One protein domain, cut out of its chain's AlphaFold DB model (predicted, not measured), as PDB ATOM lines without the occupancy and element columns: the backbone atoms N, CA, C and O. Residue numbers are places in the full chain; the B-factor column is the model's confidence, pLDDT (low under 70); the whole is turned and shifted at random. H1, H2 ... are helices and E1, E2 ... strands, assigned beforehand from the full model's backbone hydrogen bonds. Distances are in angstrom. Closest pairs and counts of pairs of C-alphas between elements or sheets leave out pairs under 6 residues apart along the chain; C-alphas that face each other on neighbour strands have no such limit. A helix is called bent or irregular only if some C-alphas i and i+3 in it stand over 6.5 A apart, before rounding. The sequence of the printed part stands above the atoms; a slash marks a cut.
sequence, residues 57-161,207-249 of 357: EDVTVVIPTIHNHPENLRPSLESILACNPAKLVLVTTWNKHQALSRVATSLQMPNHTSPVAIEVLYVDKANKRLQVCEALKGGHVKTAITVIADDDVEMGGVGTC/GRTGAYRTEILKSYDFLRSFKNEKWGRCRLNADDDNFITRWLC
ATOM      1  N   GLU A  57     162.797 193.449 176.425       88.44
ATOM      2  CA  GLU A  57     164.220 193.810 176.323       88.44
ATOM      3  C   GLU A  57     164.974 193.702 177.665       88.44
ATOM      4  O   GLU A  57     166.200 193.612 177.695       88.44
ATOM      5  N   ASP A  58     164.252 193.622 178.785       89.75
ATOM      6  CA  ASP A  58     164.815 193.408 180.122       89.75
ATOM      7  C   ASP A  58     164.852 191.927 180.529       89.75
ATOM      8  O   ASP A  58     165.142 191.595 181.689       89.75
ATOM      9  N   VAL A  59     164.572 191.017 179.591       89.81
ATOM     10  CA  VAL A  59     164.397 189.589 179.858       89.81
ATOM     11  C   VAL A  59     165.433 188.741 179.118       89.81
ATOM     12  O   VAL A  59     165.549 188.791 177.897       89.81
ATOM     13  N   THR A  60     166.146 187.889 179.863       92.19
ATOM     14  CA  THR A  60     166.918 186.773 179.298       92.19
ATOM     15  C   THR A  60     166.249 185.469 179.692       92.19
ATOM     16  O   THR A  60     166.037 185.203 180.879       92.19
ATOM     17  N   VAL A  61     165.948 184.636 178.702       89.75
ATOM     18  CA  VAL A  61     165.353 183.316 178.914       89.75
ATOM     19  C   VAL A  61     166.458 182.265 178.947       89.75
ATOM     20  O   VAL A  61     167.283 182.206 178.041       89.75
ATOM     21  N   VAL A  62     166.491 181.436 179.988       90.50
ATOM     22  CA  VAL A  62     167.462 180.352 180.173       90.50
ATOM     23  C   VAL A  62     166.730 179.016 180.139       90.50
ATOM     24  O   VAL A  62     165.886 178.758 180.995       90.50
ATOM     25  N   ILE A  63     167.091 178.148 179.190       87.88
ATOM     26  CA  ILE A  63     166.486 176.819 179.025       87.88
ATOM     27  C   ILE A  63     167.557 175.734 179.200       87.88
ATOM     28  O   ILE A  63     168.329 175.453 178.274       87.88
ATOM     29  N   PRO A  64     167.632 175.093 180.378       87.69
ATOM     30  CA  PRO A  64     168.434 173.894 180.561       87.69
ATOM     31  C   PRO A  64     167.715 172.686 179.937       87.69
ATOM     32  O   PRO A  64     166.621 172.320 180.356       87.69
ATOM     33  N   THR A  65     168.329 172.024 178.955       84.50
ATOM     34  CA  THR A  65     167.713 170.885 178.257       84.50
ATOM     35  C   THR A  65     168.674 169.724 178.042       84.50
ATOM     36  O   THR A  65     169.853 169.888 177.728       84.50
ATOM     37  N   ILE A  66     168.151 168.509 178.184       81.75
ATOM     38  CA  ILE A  66     168.842 167.258 177.845       81.75
ATOM     39  C   ILE A  66     168.056 166.465 176.798       81.75
ATOM     40  O   ILE A  66     168.200 165.245 176.721       81.75
ATOM     41  N   HIS A  67     167.189 167.123 176.021       75.12
ATOM     42  CA  HIS A  67     166.284 166.423 175.117       75.12
ATOM     43  C   HIS A  67     167.045 165.633 174.042       75.12
ATOM     44  O   HIS A  67     168.034 166.105 173.485       75.12
ATOM     45  N   ASN A  68     166.600 164.403 173.766       76.12
ATOM     46  CA  ASN A  68     167.242 163.535 172.771       76.12
ATOM     47  C   ASN A  68     166.863 163.924 171.333       76.12
ATOM     48  O   ASN A  68     167.608 163.626 170.406       76.12
ATOM     49  N   HIS A  69     165.735 164.620 171.162       79.25
ATOM     50  CA  HIS A  69     165.246 165.115 169.878       79.25
ATOM     51  C   HIS A  69     164.987 166.623 169.982       79.25
ATOM     52  O   HIS A  69     163.866 167.030 170.280       79.25
ATOM     53  N   PRO A  70     166.019 167.464 169.784       77.56
ATOM     54  CA  PRO A  70     165.910 168.915 169.937       77.56
ATOM     55  C   PRO A  70     164.820 169.564 169.071       77.56
ATOM     56  O   PRO A  70     164.256 170.569 169.482       77.56
ATOM     57  N   GLU A  71     164.461 168.969 167.930       80.38
ATOM     58  CA  GLU A  71     163.376 169.460 167.063       80.38
ATOM     59  C   GLU A  71     162.009 169.488 167.752       80.38
ATOM     60  O   GLU A  71     161.190 170.356 167.474       80.38
ATOM     61  N   ASN A  72     161.768 168.601 168.718       79.44
ATOM     62  CA  ASN A  72     160.521 168.625 169.480       79.44
ATOM     63  C   ASN A  72     160.400 169.873 170.369       79.44
ATOM     64  O   ASN A  72     159.300 170.182 170.822       79.44
ATOM     65  N   LEU A  73     161.509 170.579 170.632       78.75
ATOM     66  CA  LEU A  73     161.516 171.838 171.382       78.75
ATOM     67  C   LEU A  73     161.134 173.032 170.509       78.75
ATOM     68  O   LEU A  73     160.791 174.075 171.054       78.75
ATOM     69  N   ARG A  74     161.182 172.896 169.178       82.75
ATOM     70  CA  ARG A  74     160.952 173.997 168.234       82.75
ATOM     71  C   ARG A  74     159.675 174.790 168.535       82.75
ATOM     72  O   ARG A  74     159.807 176.001 168.667       82.75
ATOM     73  N   PRO A  75     158.498 174.173 168.764       78.38
ATOM     74  CA  PRO A  75     157.288 174.939 169.061       78.38
ATOM     75  C   PRO A  75     157.400 175.788 170.336       78.38
ATOM     76  O   PRO A  75     156.901 176.908 170.376       78.38
ATOM     77  N   SER A  76     158.072 175.276 171.373       78.81
ATOM     78  CA  SER A  76     158.316 176.025 172.613       78.81
ATOM     79  C   SER A  76     159.322 177.155 172.394       78.81
ATOM     80  O   SER A  76     159.112 178.268 172.861       78.81
ATOM     81  N   LEU A  77     160.391 176.904 171.632       82.69
ATOM     82  CA  LEU A  77     161.379 177.930 171.295       82.69
ATOM     83  C   LEU A  77     160.763 179.052 170.448       82.69
ATOM     84  O   LEU A  77     161.009 180.218 170.726       82.69
ATOM     85  N   GLU A  78     159.932 178.720 169.462       83.62
ATOM     86  CA  GLU A  78     159.205 179.692 168.637       83.62
ATOM     87  C   GLU A  78     158.223 180.521 169.471       83.62
ATOM     88  O   GLU A  78     158.180 181.740 169.318       83.62
ATOM     89  N   SER A  79     157.495 179.893 170.401       80.69
ATOM     90  CA  SER A  79     156.611 180.600 171.341       80.69
ATOM     91  C   SER A  79     157.380 181.608 172.202       80.69
ATOM     92  O   SER A  79     156.955 182.750 172.368       80.69
ATOM     93  N   ILE A  80     158.556 181.216 172.701       82.44
ATOM     94  CA  ILE A  80     159.427 182.094 173.492       82.44
ATOM     95  C   ILE A  80     159.986 183.234 172.634       82.44
ATOM     96  O   ILE A  80     159.989 184.385 173.065       82.44
ATOM     97  N   LEU A  81     160.438 182.946 171.412       84.38
ATOM     98  CA  LEU A  81     160.966 183.958 170.493       84.38
ATOM     99  C   LEU A  81     159.885 184.949 170.041       84.38
ATOM    100  O   LEU A  81     160.185 186.128 169.872       84.38
ATOM    101  N   ALA A  82     158.626 184.514 169.928       83.56
ATOM    102  CA  ALA A  82     157.489 185.390 169.642       83.56
ATOM    103  C   ALA A  82     157.250 186.442 170.742       83.56
ATOM    104  O   ALA A  82     156.677 187.493 170.466       83.56
ATOM    105  N   CYS A  83     157.733 186.200 171.966       83.81
ATOM    106  CA  CYS A  83     157.710 187.178 173.057       83.81
ATOM    107  C   CYS A  83     158.825 188.238 172.947       83.81
ATOM    108  O   CYS A  83     158.904 189.121 173.799       83.81
ATOM    109  N   ASN A  84     159.690 188.149 171.929       87.94
ATOM    110  CA  ASN A  84     160.812 189.048 171.652       87.94
ATOM    111  C   ASN A  84     161.702 189.364 172.878       87.94
ATOM    112  O   ASN A  84     161.906 190.543 173.197       87.94
ATOM    113  N   PRO A  85     162.203 188.347 173.615       89.81
ATOM    114  CA  PRO A  85     163.098 188.586 174.740       89.81
ATOM    115  C   PRO A  85     164.431 189.159 174.251       89.81
ATOM    116  O   PRO A  85     164.857 188.893 173.131       89.81
ATOM    117  N   ALA A  86     165.155 189.863 175.116       91.19
ATOM    118  CA  ALA A  86     166.477 190.398 174.782       91.19
ATOM    119  C   ALA A  86     167.462 189.307 174.334       91.19
ATOM    120  O   ALA A  86     168.311 189.520 173.465       91.19
ATOM    121  N   LYS A  87     167.382 188.134 174.977       92.12
ATOM    122  CA  LYS A  87     168.285 187.013 174.726       92.12
ATOM    123  C   LYS A  87     167.680 185.675 175.147       92.12
ATOM    124  O   LYS A  87     166.993 185.578 176.163       92.12
ATOM    125  N   LEU A  88     168.023 184.627 174.407       91.06
ATOM    126  CA  LEU A  88     167.729 183.234 174.720       91.06
ATOM    127  C   LEU A  88     169.039 182.457 174.920       91.06
ATOM    128  O   LEU A  88     169.886 182.410 174.031       91.06
ATOM    129  N   VAL A  89     169.206 181.832 176.083       93.75
ATOM    130  CA  VAL A  89     170.364 181.002 176.432       93.75
ATOM    131  C   VAL A  89     169.907 179.559 176.613       93.75
ATOM    132  O   VAL A  89     169.185 179.225 177.551       93.75
ATOM    133  N   LEU A  90     170.352 178.684 175.725       91.81
ATOM    134  CA  LEU A  90     170.098 177.250 175.790       91.81
ATOM    135  C   LEU A  90     171.306 176.563 176.415       91.81
ATOM    136  O   LEU A  90     172.433 176.806 175.997       91.81
ATOM    137  N   VAL A  91     171.101 175.681 177.392       91.81
ATOM    138  CA  VAL A  91     172.212 174.959 178.028       91.81
ATOM    139  C   VAL A  91     171.971 173.464 177.970       91.81
ATOM    140  O   VAL A  91     170.975 172.963 178.486       91.81
ATOM    141  N   THR A  92     172.901 172.723 177.374       91.62
ATOM    142  CA  THR A  92     172.781 171.269 177.199       91.62
ATOM    143  C   THR A  92     174.039 170.518 177.642       91.62
ATOM    144  O   THR A  92     174.897 171.085 178.312       91.62
ATOM    145  N   THR A  93     174.139 169.222 177.364       92.06
ATOM    146  CA  THR A  93     175.371 168.452 177.583       92.06
ATOM    147  C   THR A  93     176.254 168.474 176.341       92.06
ATOM    148  O   THR A  93     175.739 168.587 175.231       92.06
ATOM    149  N   TRP A  94     177.574 168.323 176.502       89.81
ATOM    150  CA  TRP A  94     178.547 168.369 175.392       89.81
ATOM    151  C   TRP A  94     178.113 167.567 174.150       89.81
ATOM    152  O   TRP A  94     178.058 168.091 173.041       89.81
ATOM    153  N   ASN A  95     177.687 166.317 174.341       89.44
ATOM    154  CA  ASN A  95     177.242 165.421 173.266       89.44
ATOM    155  C   ASN A  95     175.977 165.878 172.510       89.44
ATOM    156  O   ASN A  95     175.704 165.380 171.421       89.44
ATOM    157  N   LYS A  96     175.184 166.785 173.085       87.88
ATOM    158  CA  LYS A  96     173.931 167.301 172.511       87.88
ATOM    159  C   LYS A  96     174.068 168.733 171.995       87.88
ATOM    160  O   LYS A  96     173.175 169.206 171.291       87.88
ATOM    161  N   HIS A  97     175.191 169.395 172.285       92.19
ATOM    162  CA  HIS A  97     175.461 170.786 171.919       92.19
ATOM    163  C   HIS A  97     175.332 171.033 170.418       92.19
ATOM    164  O   HIS A  97     174.594 171.926 170.011       92.19
ATOM    165  N   GLN A  98     175.946 170.190 169.586       91.25
ATOM    166  CA  GLN A  98     175.897 170.352 168.131       91.25
ATOM    167  C   GLN A  98     174.479 170.170 167.563       91.25
ATOM    168  O   GLN A  98     174.073 170.875 166.640       91.25
ATOM    169  N   ALA A  99     173.705 169.218 168.095       89.25
ATOM    170  CA  ALA A  99     172.329 168.991 167.655       89.25
ATOM    171  C   ALA A  99     171.417 170.169 168.029       89.25
ATOM    172  O   ALA A  99     170.652 170.634 167.191       89.25
ATOM    173  N   LEU A 100     171.545 170.688 169.252       89.69
ATOM    174  CA  LEU A 100     170.776 171.844 169.710       89.69
ATOM    175  C   LEU A 100     171.192 173.140 169.004       89.69
ATOM    176  O   LEU A 100     170.331 173.939 168.649       89.69
ATOM    177  N   SER A 101     172.489 173.315 168.737       91.81
ATOM    178  CA  SER A 101     173.014 174.465 167.991       91.81
ATOM    179  C   SER A 101     172.436 174.532 166.579       91.81
ATOM    180  O   SER A 101     172.044 175.603 166.143       91.81
ATOM    181  N   ARG A 102     172.278 173.388 165.895       89.81
ATOM    182  CA  ARG A 102     171.612 173.339 164.581       89.81
ATOM    183  C   ARG A 102     170.169 173.843 164.637       89.81
ATOM    184  O   ARG A 102     169.770 174.625 163.779       89.81
ATOM    185  N   VAL A 103     169.408 173.443 165.660       87.69
ATOM    186  CA  VAL A 103     168.037 173.940 165.860       87.69
ATOM    187  C   VAL A 103     168.047 175.441 166.143       87.69
ATOM    188  O   VAL A 103     167.313 176.178 165.492       87.69
ATOM    189  N   ALA A 104     168.919 175.911 167.037       88.75
ATOM    190  CA  ALA A 104     169.059 177.332 167.353       88.75
ATOM    191  C   ALA A 104     169.396 178.180 166.114       88.75
ATOM    192  O   ALA A 104     168.748 179.196 165.880       88.75
ATOM    193  N   THR A 105     170.338 177.737 165.276       88.25
ATOM    194  CA  THR A 105     170.675 178.415 164.015       88.25
ATOM    195  C   THR A 105     169.497 178.416 163.043       88.25
ATOM    196  O   THR A 105     169.229 179.435 162.423       88.25
ATOM    197  N   SER A 106     168.739 177.319 162.942       86.88
ATOM    198  CA  SER A 106     167.552 177.272 162.070       86.88
ATOM    199  C   SER A 106     166.415 178.204 162.510       86.88
ATOM    200  O   SER A 106     165.535 178.509 161.714       86.88
ATOM    201  N   LEU A 107     166.408 178.626 163.780       83.44
ATOM    202  CA  LEU A 107     165.428 179.563 164.334       83.44
ATOM    203  C   LEU A 107     165.831 181.028 164.126       83.44
ATOM    204  O   LEU A 107     164.987 181.915 164.227       83.44
ATOM    205  N   GLN A 108     167.102 181.294 163.813       74.56
ATOM    206  CA  GLN A 108     167.591 182.620 163.441       74.56
ATOM    207  C   GLN A 108     167.186 182.916 161.989       74.56
ATOM    208  O   GLN A 108     167.982 182.785 161.063       74.56
ATOM    209  N   MET A 109     165.916 183.270 161.774       57.22
ATOM    210  CA  MET A 109     165.390 183.616 160.449       57.22
ATOM    211  C   MET A 109     165.590 185.116 160.129       57.22
ATOM    212  O   MET A 109     165.419 185.958 161.011       57.22
ATOM    213  N   PRO A 110     165.894 185.480 158.866       51.31
ATOM    214  CA  PRO A 110     166.330 186.827 158.456       51.31
ATOM    215  C   PRO A 110     165.248 187.926 158.413       51.31
ATOM    216  O   PRO A 110     165.563 189.061 158.072       51.31
ATOM    217  N   ASN A 111     163.987 187.633 158.756       50.94
ATOM    218  CA  ASN A 111     162.853 188.551 158.543       50.94
ATOM    219  C   ASN A 111     162.373 189.324 159.785       50.94
ATOM    220  O   ASN A 111     161.334 189.976 159.724       50.94
ATOM    221  N   HIS A 112     163.103 189.289 160.903       54.28
ATOM    222  CA  HIS A 112     162.780 190.121 162.066       54.28
ATOM    223  C   HIS A 112     163.649 191.381 162.113       54.28
ATOM    224  O   HIS A 112     164.870 191.316 162.025       54.28
ATOM    225  N   THR A 113     162.999 192.530 162.315       53.16
ATOM    226  CA  THR A 113     163.588 193.880 162.411       53.16
ATOM    227  C   THR A 113     164.618 194.013 163.546       53.16
ATOM    228  O   THR A 113     165.375 194.978 163.588       53.16
ATOM    229  N   SER A 114     164.684 193.037 164.455       56.81
ATOM    230  CA  SER A 114     165.771 192.818 165.416       56.81
ATOM    231  C   SER A 114     165.776 191.336 165.822       56.81
ATOM    232  O   SER A 114     164.860 190.908 166.523       56.81
ATOM    233  N   PRO A 115     166.725 190.504 165.356       76.31
ATOM    234  CA  PRO A 115     166.747 189.092 165.717       76.31
ATOM    235  C   PRO A 115     167.183 188.917 167.177       76.31
ATOM    236  O   PRO A 115     168.241 189.396 167.582       76.31
ATOM    237  N   VAL A 116     166.376 188.198 167.962       83.94
ATOM    238  CA  VAL A 116     166.717 187.792 169.334       83.94
ATOM    239  C   VAL A 116     168.037 187.020 169.328       83.94
ATOM    240  O   VAL A 116     168.205 186.052 168.582       83.94
ATOM    241  N   ALA A 117     168.980 187.410 170.187       88.75
ATOM    242  CA  ALA A 117     170.249 186.704 170.308       88.75
ATOM    243  C   ALA A 117     170.032 185.319 170.942       88.75
ATOM    244  O   ALA A 117     169.557 185.220 172.075       88.75
ATOM    245  N   ILE A 118     170.415 184.252 170.233       91.38
ATOM    246  CA  ILE A 118     170.355 182.872 170.739       91.38
ATOM    247  C   ILE A 118     171.776 182.371 170.988       91.38
ATOM    248  O   ILE A 118     172.600 182.349 170.077       91.38
ATOM    249  N   GLU A 119     172.060 181.951 172.218       93.62
ATOM    250  CA  GLU A 119     173.346 181.384 172.625       93.62
ATOM    251  C   GLU A 119     173.159 179.949 173.122       93.62
ATOM    252  O   GLU A 119     172.236 179.668 173.887       93.62
ATOM    253  N   VAL A 120     174.043 179.037 172.707       92.94
ATOM    254  CA  VAL A 120     174.001 177.628 173.120       92.94
ATOM    255  C   VAL A 120     175.261 177.274 173.904       92.94
ATOM    256  O   VAL A 120     176.356 177.201 173.349       92.94
ATOM    257  N   LEU A 121     175.085 177.019 175.196       94.56
ATOM    258  CA  LEU A 121     176.121 176.619 176.144       94.56
ATOM    259  C   LEU A 121     176.052 175.115 176.430       94.56
ATOM    260  O   LEU A 121     175.055 174.436 176.145       94.56
ATOM    261  N   TYR A 122     177.106 174.582 177.040       93.06
ATOM    262  CA  TYR A 122     177.154 173.184 177.444       93.06
ATOM    263  C   TYR A 122     177.818 172.978 178.806       93.06
ATOM    264  O   TYR A 122     178.611 173.790 179.269       93.06
ATOM    265  N   VAL A 123     177.500 171.845 179.429       91.94
ATOM    266  CA  VAL A 123     178.162 171.328 180.633       91.94
ATOM    267  C   VAL A 123     178.486 169.841 180.463       91.94
ATOM    268  O   VAL A 123     177.842 169.134 179.686       91.94
ATOM    269  N   ASP A 124     179.448 169.331 181.230       88.00
ATOM    270  CA  ASP A 124     179.878 167.927 181.115       88.00
ATOM    271  C   ASP A 124     178.836 166.930 181.639       88.00
ATOM    272  O   ASP A 124     178.749 165.791 181.181       88.00
ATOM    273  N   LYS A 125     178.046 167.343 182.636       85.12
ATOM    274  CA  LYS A 125     177.099 166.472 183.340       85.12
ATOM    275  C   LYS A 125     175.672 166.949 183.140       85.12
ATOM    276  O   LYS A 125     175.378 168.120 183.363       85.12
ATOM    277  N   ALA A 126     174.781 166.012 182.820       82.38
ATOM    278  CA  ALA A 126     173.337 166.227 182.783       82.38
ATOM    279  C   ALA A 126     172.805 166.540 184.193       82.38
ATOM    280  O   ALA A 126     172.396 165.651 184.937       82.38
ATOM    281  N   ASN A 127     172.868 167.810 184.577       84.44
ATOM    282  CA  ASN A 127     172.380 168.316 185.848       84.44
ATOM    283  C   ASN A 127     171.834 169.727 185.629       84.44
ATOM    284  O   ASN A 127     172.584 170.649 185.299       84.44
ATOM    285  N   LYS A 128     170.534 169.886 185.873       78.62
ATOM    286  CA  LYS A 128     169.809 171.133 185.633       78.62
ATOM    287  C   LYS A 128     170.410 172.325 186.379       78.62
ATOM    288  O   LYS A 128     170.560 173.401 185.813       78.62
ATOM    289  N   ARG A 129     170.839 172.131 187.630       84.75
ATOM    290  CA  ARG A 129     171.454 173.195 188.437       84.75
ATOM    291  C   ARG A 129     172.804 173.638 187.884       84.75
ATOM    292  O   ARG A 129     173.091 174.831 187.892       84.75
ATOM    293  N   LEU A 130     173.627 172.705 187.397       85.88
ATOM    294  CA  LEU A 130     174.890 173.028 186.731       85.88
ATOM    295  C   LEU A 130     174.639 173.798 185.437       85.88
ATOM    296  O   LEU A 130     175.316 174.792 185.206       85.88
ATOM    297  N   GLN A 131     173.638 173.384 184.658       87.75
ATOM    298  CA  GLN A 131     173.233 174.062 183.428       87.75
ATOM    299  C   GLN A 131     172.787 175.509 183.699       87.75
ATOM    300  O   GLN A 131     173.315 176.438 183.097       87.75
ATOM    301  N   VAL A 132     171.891 175.718 184.669       86.19
ATOM    302  CA  VAL A 132     171.452 177.063 185.089       86.19
ATOM    303  C   VAL A 132     172.630 177.890 185.611       86.19
ATOM    304  O   VAL A 132     172.790 179.046 185.233       86.19
ATOM    305  N   CYS A 133     173.500 177.304 186.440       87.44
ATOM    306  CA  CYS A 133     174.689 178.002 186.929       87.44
ATOM    307  C   CYS A 133     175.623 178.426 185.795       87.44
ATOM    308  O   CYS A 133     176.283 179.449 185.934       87.44
ATOM    309  N   GLU A 134     175.734 177.638 184.729       91.50
ATOM    310  CA  GLU A 134     176.594 177.972 183.599       91.50
ATOM    311  C   GLU A 134     176.054 179.168 182.817       91.50
ATOM    312  O   GLU A 134     176.794 180.119 182.591       91.50
ATOM    313  N   ALA A 135     174.745 179.202 182.551       89.38
ATOM    314  CA  ALA A 135     174.102 180.379 181.962       89.38
ATOM    315  C   ALA A 135     174.250 181.644 182.825       89.38
ATOM    316  O   ALA A 135     174.395 182.744 182.300       89.38
ATOM    317  N   LEU A 136     174.214 181.512 184.153       87.69
ATOM    318  CA  LEU A 136     174.323 182.661 185.060       87.69
ATOM    319  C   LEU A 136     175.763 183.182 185.225       87.69
ATOM    320  O   LEU A 136     175.953 184.318 185.675       87.69
ATOM    321  N   LYS A 137     176.775 182.379 184.874       86.69
ATOM    322  CA  LYS A 137     178.193 182.773 184.863       86.69
ATOM    323  C   LYS A 137     178.558 183.517 183.572       86.69
ATOM    324  O   LYS A 137     177.708 183.793 182.734       86.69
ATOM    325  N   GLY A 138     179.824 183.922 183.446       75.00
ATOM    326  CA  GLY A 138     180.426 184.332 182.167       75.00
ATOM    327  C   GLY A 138     179.876 185.613 181.531       75.00
ATOM    328  O   GLY A 138     180.317 186.000 180.458       75.00
ATOM    329  N   GLY A 139     178.924 186.294 182.175       83.19
ATOM    330  CA  GLY A 139     178.267 187.469 181.605       83.19
ATOM    331  C   GLY A 139     177.250 187.148 180.502       83.19
ATOM    332  O   GLY A 139     176.855 188.074 179.794       83.19
ATOM    333  N   HIS A 140     176.804 185.889 180.364       89.62
ATOM    334  CA  HIS A 140     175.829 185.489 179.337       89.62
ATOM    335  C   HIS A 140     174.448 186.122 179.567       89.62
ATOM    336  O   HIS A 140     173.799 186.532 178.607       89.62
ATOM    337  N   VAL A 141     174.035 186.260 180.831       89.81
ATOM    338  CA  VAL A 141     172.812 186.960 181.256       89.81
ATOM    339  C   VAL A 141     173.186 188.345 181.786       89.81
ATOM    340  O   VAL A 141     173.933 188.434 182.761       89.81
ATOM    341  N   LYS A 142     172.684 189.430 181.186       89.62
ATOM    342  CA  LYS A 142     172.938 190.819 181.643       89.62
ATOM    343  C   LYS A 142     171.673 191.587 182.023       89.62
ATOM    344  O   LYS A 142     171.771 192.649 182.624       89.62
ATOM    345  N   THR A 143     170.515 191.047 181.680       89.69
ATOM    346  CA  THR A 143     169.223 191.706 181.836       89.69
ATOM    347  C   THR A 143     168.710 191.652 183.277       89.69
ATOM    348  O   THR A 143     169.152 190.822 184.082       89.69
ATOM    349  N   ALA A 144     167.757 192.525 183.612       84.00
ATOM    350  CA  ALA A 144     167.214 192.643 184.966       84.00
ATOM    351  C   ALA A 144     166.413 191.404 185.406       84.00
ATOM    352  O   ALA A 144     166.455 191.025 186.583       84.00
ATOM    353  N   ILE A 145     165.726 190.753 184.463       85.25
ATOM    354  CA  ILE A 145     164.905 189.567 184.700       85.25
ATOM    355  C   ILE A 145     165.526 188.349 184.011       85.25
ATOM    356  O   ILE A 145     165.883 188.388 182.828       85.25
ATOM    357  N   THR A 146     165.637 187.255 184.767       84.62
ATOM    358  CA  THR A 146     165.995 185.934 184.249       84.62
ATOM    359  C   THR A 146     164.769 185.040 184.319       84.62
ATOM    360  O   THR A 146     164.272 184.741 185.408       84.62
ATOM    361  N   VAL A 147     164.304 184.567 183.168       83.12
ATOM    362  CA  VAL A 147     163.265 183.538 183.105       83.12
ATOM    363  C   VAL A 147     163.966 182.197 182.977       83.12
ATOM    364  O   VAL A 147     164.591 181.925 181.956       83.12
ATOM    365  N   ILE A 148     163.897 181.364 184.014       77.88
ATOM    366  CA  ILE A 148     164.286 179.958 183.890       77.88
ATOM    367  C   ILE A 148     163.042 179.250 183.376       77.88
ATOM    368  O   ILE A 148     162.089 179.031 184.131       77.88
ATOM    369  N   ALA A 149     163.029 179.010 182.069       62.91
ATOM    370  CA  ALA A 149     161.822 178.662 181.345       62.91
ATOM    371  C   ALA A 149     161.756 177.210 180.878       62.91
ATOM    372  O   ALA A 149     162.756 176.560 180.565       62.91
ATOM    373  N   ASP A 150     160.484 176.847 180.776       59.72
ATOM    374  CA  ASP A 150     159.756 175.801 180.077       59.72
ATOM    375  C   ASP A 150     158.271 176.304 180.165       59.72
ATOM    376  O   ASP A 150     157.517 175.921 181.067       59.72
ATOM    377  N   ASP A 151     157.938 177.360 179.383       37.31
ATOM    378  CA  ASP A 151     156.714 178.239 179.288       37.31
ATOM    379  C   ASP A 151     156.081 179.019 180.516       37.31
ATOM    380  O   ASP A 151     155.452 178.410 181.386       37.31
ATOM    381  N   ASP A 152     156.252 180.370 180.514       37.50
ATOM    382  CA  ASP A 152     155.671 181.638 181.118       37.50
ATOM    383  C   ASP A 152     155.338 181.960 182.628       37.50
ATOM    384  O   ASP A 152     155.330 181.059 183.469       37.50
ATOM    385  N   VAL A 153     155.119 183.279 182.984       33.22
ATOM    386  CA  VAL A 153     155.501 183.992 184.276       33.22
ATOM    387  C   VAL A 153     154.804 185.313 184.812       33.22
ATOM    388  O   VAL A 153     153.955 185.852 184.114       33.22
ATOM    389  N   GLU A 154     155.216 185.848 186.024       36.38
ATOM    390  CA  GLU A 154     155.002 187.234 186.664       36.38
ATOM    391  C   GLU A 154     154.899 187.565 188.248       36.38
ATOM    392  O   GLU A 154     153.769 187.598 188.732       36.38
ATOM    393  N   MET A 155     156.010 187.877 189.008       31.62
ATOM    394  CA  MET A 155     156.369 188.517 190.340       31.62
ATOM    395  C   MET A 155     157.460 187.853 191.267       31.62
ATOM    396  O   MET A 155     157.167 186.916 191.997       31.62
ATOM    397  N   GLY A 156     158.693 188.415 191.342       54.25
ATOM    398  CA  GLY A 156     159.806 188.153 192.312       54.25
ATOM    399  C   GLY A 156     160.506 186.787 192.207       54.25
ATOM    400  O   GLY A 156     161.714 186.670 191.992       54.25
ATOM    401  N   GLY A 157     159.685 185.768 192.331       61.78
ATOM    402  CA  GLY A 157     159.814 184.457 191.745       61.78
ATOM    403  C   GLY A 157     158.388 184.065 191.411       61.78
ATOM    404  O   GLY A 157     157.530 184.133 192.286       61.78
ATOM    405  N   VAL A 158     158.104 183.694 190.176       70.44
ATOM    406  CA  VAL A 158     156.709 183.499 189.742       70.44
ATOM    407  C   VAL A 158     156.526 182.158 189.126       70.44
ATOM    408  O   VAL A 158     157.258 181.812 188.209       70.44
ATOM    409  N   GLY A 159     155.477 181.472 189.549       72.62
ATOM    410  CA  GLY A 159     154.925 180.360 188.801       72.62
ATOM    411  C   GLY A 159     153.708 180.784 187.988       72.62
ATOM    412  O   GLY A 159     152.922 181.634 188.402       72.62
ATOM    413  N   THR A 160     153.503 180.120 186.859       76.00
ATOM    414  CA  THR A 160     152.233 180.148 186.132       76.00
ATOM    415  C   THR A 160     151.201 179.185 186.706       76.00
ATOM    416  O   THR A 160     151.515 178.182 187.348       76.00
ATOM    417  N   CYS A 161     149.930 179.450 186.386       81.81
ATOM    418  CA  CYS A 161     148.876 178.443 186.474       81.81
ATOM    419  C   CYS A 161     149.070 177.422 185.346       81.81
ATOM    420  O   CYS A 161     148.693 177.654 184.195       81.81
ATOM    421  N   GLY A 207     159.666 174.365 188.338       65.81
ATOM    422  CA  GLY A 207     160.849 174.485 187.478       65.81
ATOM    423  C   GLY A 207     160.561 174.307 185.990       65.81
ATOM    424  O   GLY A 207     161.493 174.052 185.242       65.81
ATOM    425  N   ARG A 208     159.285 174.341 185.578       72.50
ATOM    426  CA  ARG A 208     158.942 174.367 184.154       72.50
ATOM    427  C   ARG A 208     159.160 175.808 183.745       72.50
ATOM    428  O   ARG A 208     160.259 176.090 183.326       72.50
ATOM    429  N   THR A 209     158.299 176.734 184.165       72.50
ATOM    430  CA  THR A 209     158.676 178.155 184.150       72.50
ATOM    431  C   THR A 209     158.561 178.847 185.473       72.50
ATOM    432  O   THR A 209     157.524 178.786 186.139       72.50
ATOM    433  N   GLY A 210     159.628 179.588 185.770       77.31
ATOM    434  CA  GLY A 210     159.532 180.768 186.596       77.31
ATOM    435  C   GLY A 210     160.480 181.887 186.180       77.31
ATOM    436  O   GLY A 210     161.479 181.677 185.495       77.31
ATOM    437  N   ALA A 211     160.142 183.098 186.604       78.44
ATOM    438  CA  ALA A 211     160.898 184.314 186.350       78.44
ATOM    439  C   ALA A 211     161.342 184.832 187.683       78.44
ATOM    440  O   ALA A 211     160.578 184.847 188.648       78.44
ATOM    441  N   TYR A 212     162.592 185.239 187.709       83.88
ATOM    442  CA  TYR A 212     163.288 185.582 188.918       83.88
ATOM    443  C   TYR A 212     164.087 186.842 188.648       83.88
ATOM    444  O   TYR A 212     164.607 187.053 187.546       83.88
ATOM    445  N   ARG A 213     164.236 187.672 189.678       81.12
ATOM    446  CA  ARG A 213     165.174 188.790 189.598       81.12
ATOM    447  C   ARG A 213     166.585 188.242 189.416       81.12
ATOM    448  O   ARG A 213     167.042 187.418 190.216       81.12
ATOM    449  N   THR A 214     167.285 188.719 188.389       83.31
ATOM    450  CA  THR A 214     168.635 188.243 188.055       83.31
ATOM    451  C   THR A 214     169.602 188.426 189.227       83.31
ATOM    452  O   THR A 214     170.436 187.560 189.480       83.31
ATOM    453  N   GLU A 215     169.467 189.517 189.985       82.81
ATOM    454  CA  GLU A 215     170.304 189.818 191.156       82.81
ATOM    455  C   GLU A 215     170.252 188.726 192.238       82.81
ATOM    456  O   GLU A 215     171.282 188.395 192.827       82.81
ATOM    457  N   ILE A 216     169.088 188.094 192.442       83.81
ATOM    458  CA  ILE A 216     168.922 187.024 193.433       83.81
ATOM    459  C   ILE A 216     169.696 185.790 192.978       83.81
ATOM    460  O   ILE A 216     170.513 185.251 193.729       83.81
ATOM    461  N   LEU A 217     169.479 185.377 191.725       85.12
ATOM    462  CA  LEU A 217     170.095 184.180 191.153       85.12
ATOM    463  C   LEU A 217     171.609 184.319 190.957       85.12
ATOM    464  O   LEU A 217     172.327 183.322 190.987       85.12
ATOM    465  N   LYS A 218     172.104 185.542 190.749       85.00
ATOM    466  CA  LYS A 218     173.537 185.823 190.609       85.00
ATOM    467  C   LYS A 218     174.266 186.034 191.928       85.00
ATOM    468  O   LYS A 218     175.499 186.043 191.923       85.00
ATOM    469  N   SER A 219     173.552 186.206 193.038       87.81
ATOM    470  CA  SER A 219     174.197 186.422 194.330       87.81
ATOM    471  C   SER A 219     175.133 185.258 194.683       87.81
ATOM    472  O   SER A 219     174.849 184.082 194.416       87.81
ATOM    473  N   TYR A 220     176.283 185.588 195.275       87.12
ATOM    474  CA  TYR A 220     177.291 184.596 195.647       87.12
ATOM    475  C   TYR A 220     176.715 183.542 196.601       87.12
ATOM    476  O   TYR A 220     176.925 182.341 196.401       87.12
ATOM    477  N   ASP A 221     175.934 183.984 197.590       86.88
ATOM    478  CA  ASP A 221     175.324 183.112 198.593       86.88
ATOM    479  C   ASP A 221     174.303 182.154 197.983       86.88
ATOM    480  O   ASP A 221     174.318 180.959 198.306       86.88
ATOM    481  N   PHE A 222     173.481 182.637 197.041       88.31
ATOM    482  CA  PHE A 222     172.552 181.790 196.301       88.31
ATOM    483  C   PHE A 222     173.311 180.736 195.495       88.31
ATOM    484  O   PHE A 222     173.106 179.543 195.709       88.31
ATOM    485  N   LEU A 223     174.243 181.134 194.619       88.06
ATOM    486  CA  LEU A 223     174.961 180.194 193.747       88.06
ATOM    487  C   LEU A 223     175.767 179.167 194.550       88.06
ATOM    488  O   LEU A 223     175.843 177.990 194.176       88.06
ATOM    489  N   ARG A 224     176.390 179.592 195.655       87.62
ATOM    490  CA  ARG A 224     177.120 178.695 196.556       87.62
ATOM    491  C   ARG A 224     176.176 177.683 197.192       87.62
ATOM    492  O   ARG A 224     176.496 176.493 197.168       87.62
ATOM    493  N   SER A 225     175.043 178.124 197.722       87.06
ATOM    494  CA  SER A 225     174.086 177.257 198.418       87.06
ATOM    495  C   SER A 225     173.350 176.325 197.448       87.06
ATOM    496  O   SER A 225     173.263 175.124 197.694       87.06
ATOM    497  N   PHE A 226     172.944 176.837 196.286       87.50
ATOM    498  CA  PHE A 226     172.252 176.111 195.219       87.50
ATOM    499  C   PHE A 226     173.065 174.920 194.688       87.50
ATOM    500  O   PHE A 226     172.528 173.824 194.498       87.50
ATOM    501  N   LYS A 227     174.385 175.101 194.510       84.50
ATOM    502  CA  LYS A 227     175.315 174.045 194.060       84.50
ATOM    503  C   LYS A 227     175.705 173.050 195.152       84.50
ATOM    504  O   LYS A 227     176.151 171.943 194.843       84.50
ATOM    505  N   ASN A 228     175.635 173.455 196.418       85.00
ATOM    506  CA  ASN A 228     176.176 172.688 197.541       85.00
ATOM    507  C   ASN A 228     175.110 172.163 198.502       85.00
ATOM    508  O   ASN A 228     175.474 171.692 199.579       85.00
ATOM    509  N   GLU A 229     173.836 172.196 198.114       85.44
ATOM    510  CA  GLU A 229     172.757 171.618 198.904       85.44
ATOM    511  C   GLU A 229     173.015 170.129 199.182       85.44
ATOM    512  O   GLU A 229     173.330 169.340 198.283       85.44
ATOM    513  N   LYS A 230     172.898 169.746 200.455       81.00
ATOM    514  CA  LYS A 230     173.150 168.388 200.931       81.00
ATOM    515  C   LYS A 230     171.975 167.878 201.747       81.00
ATOM    516  O   LYS A 230     171.370 168.625 202.507       81.00
ATOM    517  N   TRP A 231     171.729 166.579 201.637       74.62
ATOM    518  CA  TRP A 231     170.930 165.819 202.585       74.62
ATOM    519  C   TRP A 231     171.868 164.894 203.357       74.62
ATOM    520  O   TRP A 231     172.490 163.991 202.789       74.62
ATOM    521  N   GLY A 232     172.044 165.171 204.649       80.25
ATOM    522  CA  GLY A 232     173.098 164.544 205.441       80.25
ATOM    523  C   GLY A 232     174.481 164.806 204.831       80.25
ATOM    524  O   GLY A 232     174.903 165.951 204.678       80.25
ATOM    525  N   ARG A 233     175.202 163.739 204.470       76.31
ATOM    526  CA  ARG A 233     176.549 163.832 203.872       76.31
ATOM    527  C   ARG A 233     176.539 163.880 202.339       76.31
ATOM    528  O   ARG A 233     177.574 164.167 201.738       76.31
ATOM    529  N   CYS A 234     175.398 163.613 201.711       73.81
ATOM    530  CA  CYS A 234     175.273 163.459 200.266       73.81
ATOM    531  C   CYS A 234     174.824 164.773 199.623       73.81
ATOM    532  O   CYS A 234     173.907 165.427 200.116       73.81
ATOM    533  N   ARG A 235     175.450 165.159 198.506       73.38
ATOM    534  CA  ARG A 235     174.990 166.302 197.704       73.38
ATOM    535  C   ARG A 235     173.708 165.905 196.971       73.38
ATOM    536  O   ARG A 235     173.676 164.853 196.337       73.38
ATOM    537  N   LEU A 236     172.674 166.735 197.069       75.38
ATOM    538  CA  LEU A 236     171.404 166.475 196.399       75.38
ATOM    539  C   LEU A 236     171.534 166.747 194.898       75.38
ATOM    540  O   LEU A 236     171.960 167.824 194.486       75.38
ATOM    541  N   ASN A 237     171.131 165.771 194.085       71.38
ATOM    542  CA  ASN A 237     170.919 165.931 192.646       71.38
ATOM    543  C   ASN A 237     169.430 166.197 192.366       71.38
ATOM    544  O   ASN A 237     168.801 165.482 191.594       71.38
ATOM    545  N   ALA A 238     168.852 167.148 193.098       69.44
ATOM    546  CA  ALA A 238     167.457 167.538 192.949       69.44
ATOM    547  C   ALA A 238     167.319 168.657 191.907       69.44
ATOM    548  O   ALA A 238     168.282 169.382 191.632       69.44
ATOM    549  N   ASP A 239     166.111 168.822 191.372       71.75
ATOM    550  CA  ASP A 239     165.779 169.943 190.496       71.75
ATOM    551  C   ASP A 239     165.994 171.302 191.191       71.75
ATOM    552  O   ASP A 239     166.239 171.411 192.400       71.75
ATOM    553  N   ASP A 240     166.004 172.353 190.383       77.06
ATOM    554  CA  ASP A 240     166.238 173.745 190.765       77.06
ATOM    555  C   ASP A 240     165.098 174.349 191.595       77.06
ATOM    556  O   ASP A 240     165.322 175.133 192.518       77.06
ATOM    557  N   ASP A 241     163.880 173.938 191.287       79.25
ATOM    558  CA  ASP A 241     162.641 174.581 191.688       79.25
ATOM    559  C   ASP A 241     162.351 174.549 193.190       79.25
ATOM    560  O   ASP A 241     162.036 175.578 193.790       79.25
ATOM    561  N   ASN A 242     162.556 173.404 193.833       80.81
ATOM    562  CA  ASN A 242     162.418 173.266 195.279       80.81
ATOM    563  C   ASN A 242     163.428 174.132 196.036       80.81
ATOM    564  O   ASN A 242     163.089 174.695 197.078       80.81
ATOM    565  N   PHE A 243     164.659 174.253 195.530       84.62
ATOM    566  CA  PHE A 243     165.665 175.097 196.170       84.62
ATOM    567  C   PHE A 243     165.320 176.571 195.995       84.62
ATOM    568  O   PHE A 243     165.286 177.301 196.980       84.62
ATOM    569  N   ILE A 244     165.046 176.999 194.757       83.38
ATOM    570  CA  ILE A 244     164.703 178.392 194.452       83.38
ATOM    571  C   ILE A 244     163.472 178.817 195.256       83.38
ATOM    572  O   ILE A 244     163.481 179.872 195.883       83.38
ATOM    573  N   THR A 245     162.449 177.961 195.326       81.94
ATOM    574  CA  THR A 245     161.244 178.240 196.116       81.94
ATOM    575  C   THR A 245     161.562 178.387 197.597       81.94
ATOM    576  O   THR A 245     161.128 179.354 198.205       81.94
ATOM    577  N   ARG A 246     162.354 177.485 198.187       81.38
ATOM    578  CA  ARG A 246     162.760 177.588 199.602       81.38
ATOM    579  C   ARG A 246     163.648 178.794 199.893       81.38
ATOM    580  O   ARG A 246     163.650 179.286 201.013       81.38
ATOM    581  N   TRP A 247     164.434 179.227 198.912       83.00
ATOM    582  CA  TRP A 247     165.266 180.417 199.037       83.00
ATOM    583  C   TRP A 247     164.418 181.692 199.064       83.00
ATOM    584  O   TRP A 247     164.722 182.619 199.806       83.00
ATOM    585  N   LEU A 248     163.349 181.729 198.265       77.88
ATOM    586  CA  LEU A 248     162.469 182.890 198.115       77.88
ATOM    587  C   LEU A 248     161.323 182.919 199.135       77.88
ATOM    588  O   LEU A 248     160.893 183.993 199.546       77.88
ATOM    589  N   CYS A 249     160.835 181.753 199.556       69.88
ATOM    590  CA  CYS A 249     159.742 181.597 200.507       69.88
ATOM    591  C   CYS A 249     160.242 180.891 201.771       69.88
ATOM    592  O   CYS A 249     160.613 179.718 201.745       69.88
TER     593      CYS A 249
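What this domain is: This is residues 57 to 161 and 207 to 249 of the 357 residues of a protein of Myceliophthora thermophila (strain ATCC 42464 / BCRC 31852 / DSM 1799) (UniProt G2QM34). A twisted sheet of six strands makes the core, with H2 over one face and H3 over the other. H5 packs on H3 and forms a hairpin with H6, which lies over E6 and E5; H1 packs on H2 and only grazes the sheet. The printed part has 148 residues and runs E1 H1 E2 H2 E3 H3 E4 E5 E6 H4 H5 H6, six named helices and six named strands. The mixed sheet has the order E3 E2 E1 E4 E6 E5, and the class is mixed, helices and strands. It is compact, with a radius of gyration of the C-alphas of 15.0 A, but elongated, spanning 52 by 34 by 30 A.

How they stand to each other: E3, residues 117 to 123, E2, 87 to 93, E1, 59 to 64, and E4, 145 to 148, are parallel neighbours in that order; N 90 and O 119 are 2.8 A apart, N 63 and O 89 2.9 A, and N 62 and O 147 2.8 A, within hydrogen-bond range. E6, residues 210 to 213, is antiparallel to E4, N 148 to O 210 2.9 A, and to E5, residues 157 to 159, N 158 to O 211 3.1 A. H2, residues 94 to 107, is over E3 and E2 at a height over the sheet of 8.5 A, along the strands. H3, residues 128 to 136, is on the opposite face, over E1, at 5.7 A. H1, residues 70 to 82, touches H2 at a steep tilt of 46 degrees, closest at the C-alphas of Pro 70 and Leu 100, 5.7 A. E1, H1, E2 and E2, H2, E3 are strand-helix-strand units, parallel neighbour strands with a helix between, with right-handed crossovers; E3, H3, E4 is a split one, also right-handed, with E2 and E1 between its strands. H4, residues 214 to 218, is on the same face as H3. H5, residues 220 to 228, touches H3, with the C-alphas of Arg 129 and Lys 227 closest at 6.9 A, and forms a helical hairpin with H6, residues 240 to 248, closest at Phe 226 and Phe 243, C-alphas 6.7 A apart. Every O i to N i+4 pair is within hydrogen-bond range in H3, H4, H5 and H6, but 6 of 9 in H1 and 8 of 10 in H2.

Where its parts are: E1 begins at C-alpha 59 (164.397, 189.589, 179.858), and H6 ends at C-alpha 248 (162.469, 182.890, 198.115). H2 is 20.5 A long, E2 and E3 20.1 A each, and H1 18.5 A. H1 and H2 are irregular: C-alphas 72 and 75 are 7.1 A apart, and 95 and 98 are 7.2 A.

The domain as a whole: The C-alphas farthest apart, of Asn 111 and Gly 232, are 53.7 A apart. Residues 162 to 206 are not printed, and C-alphas 161 and 207 are 12.7 A apart across this cut. The link from H5 to H6 is long. Mean pLDDT of the printed part is 80.5; residues 109 to 114, 149 to 157, 207, 238 and 249 are under 70.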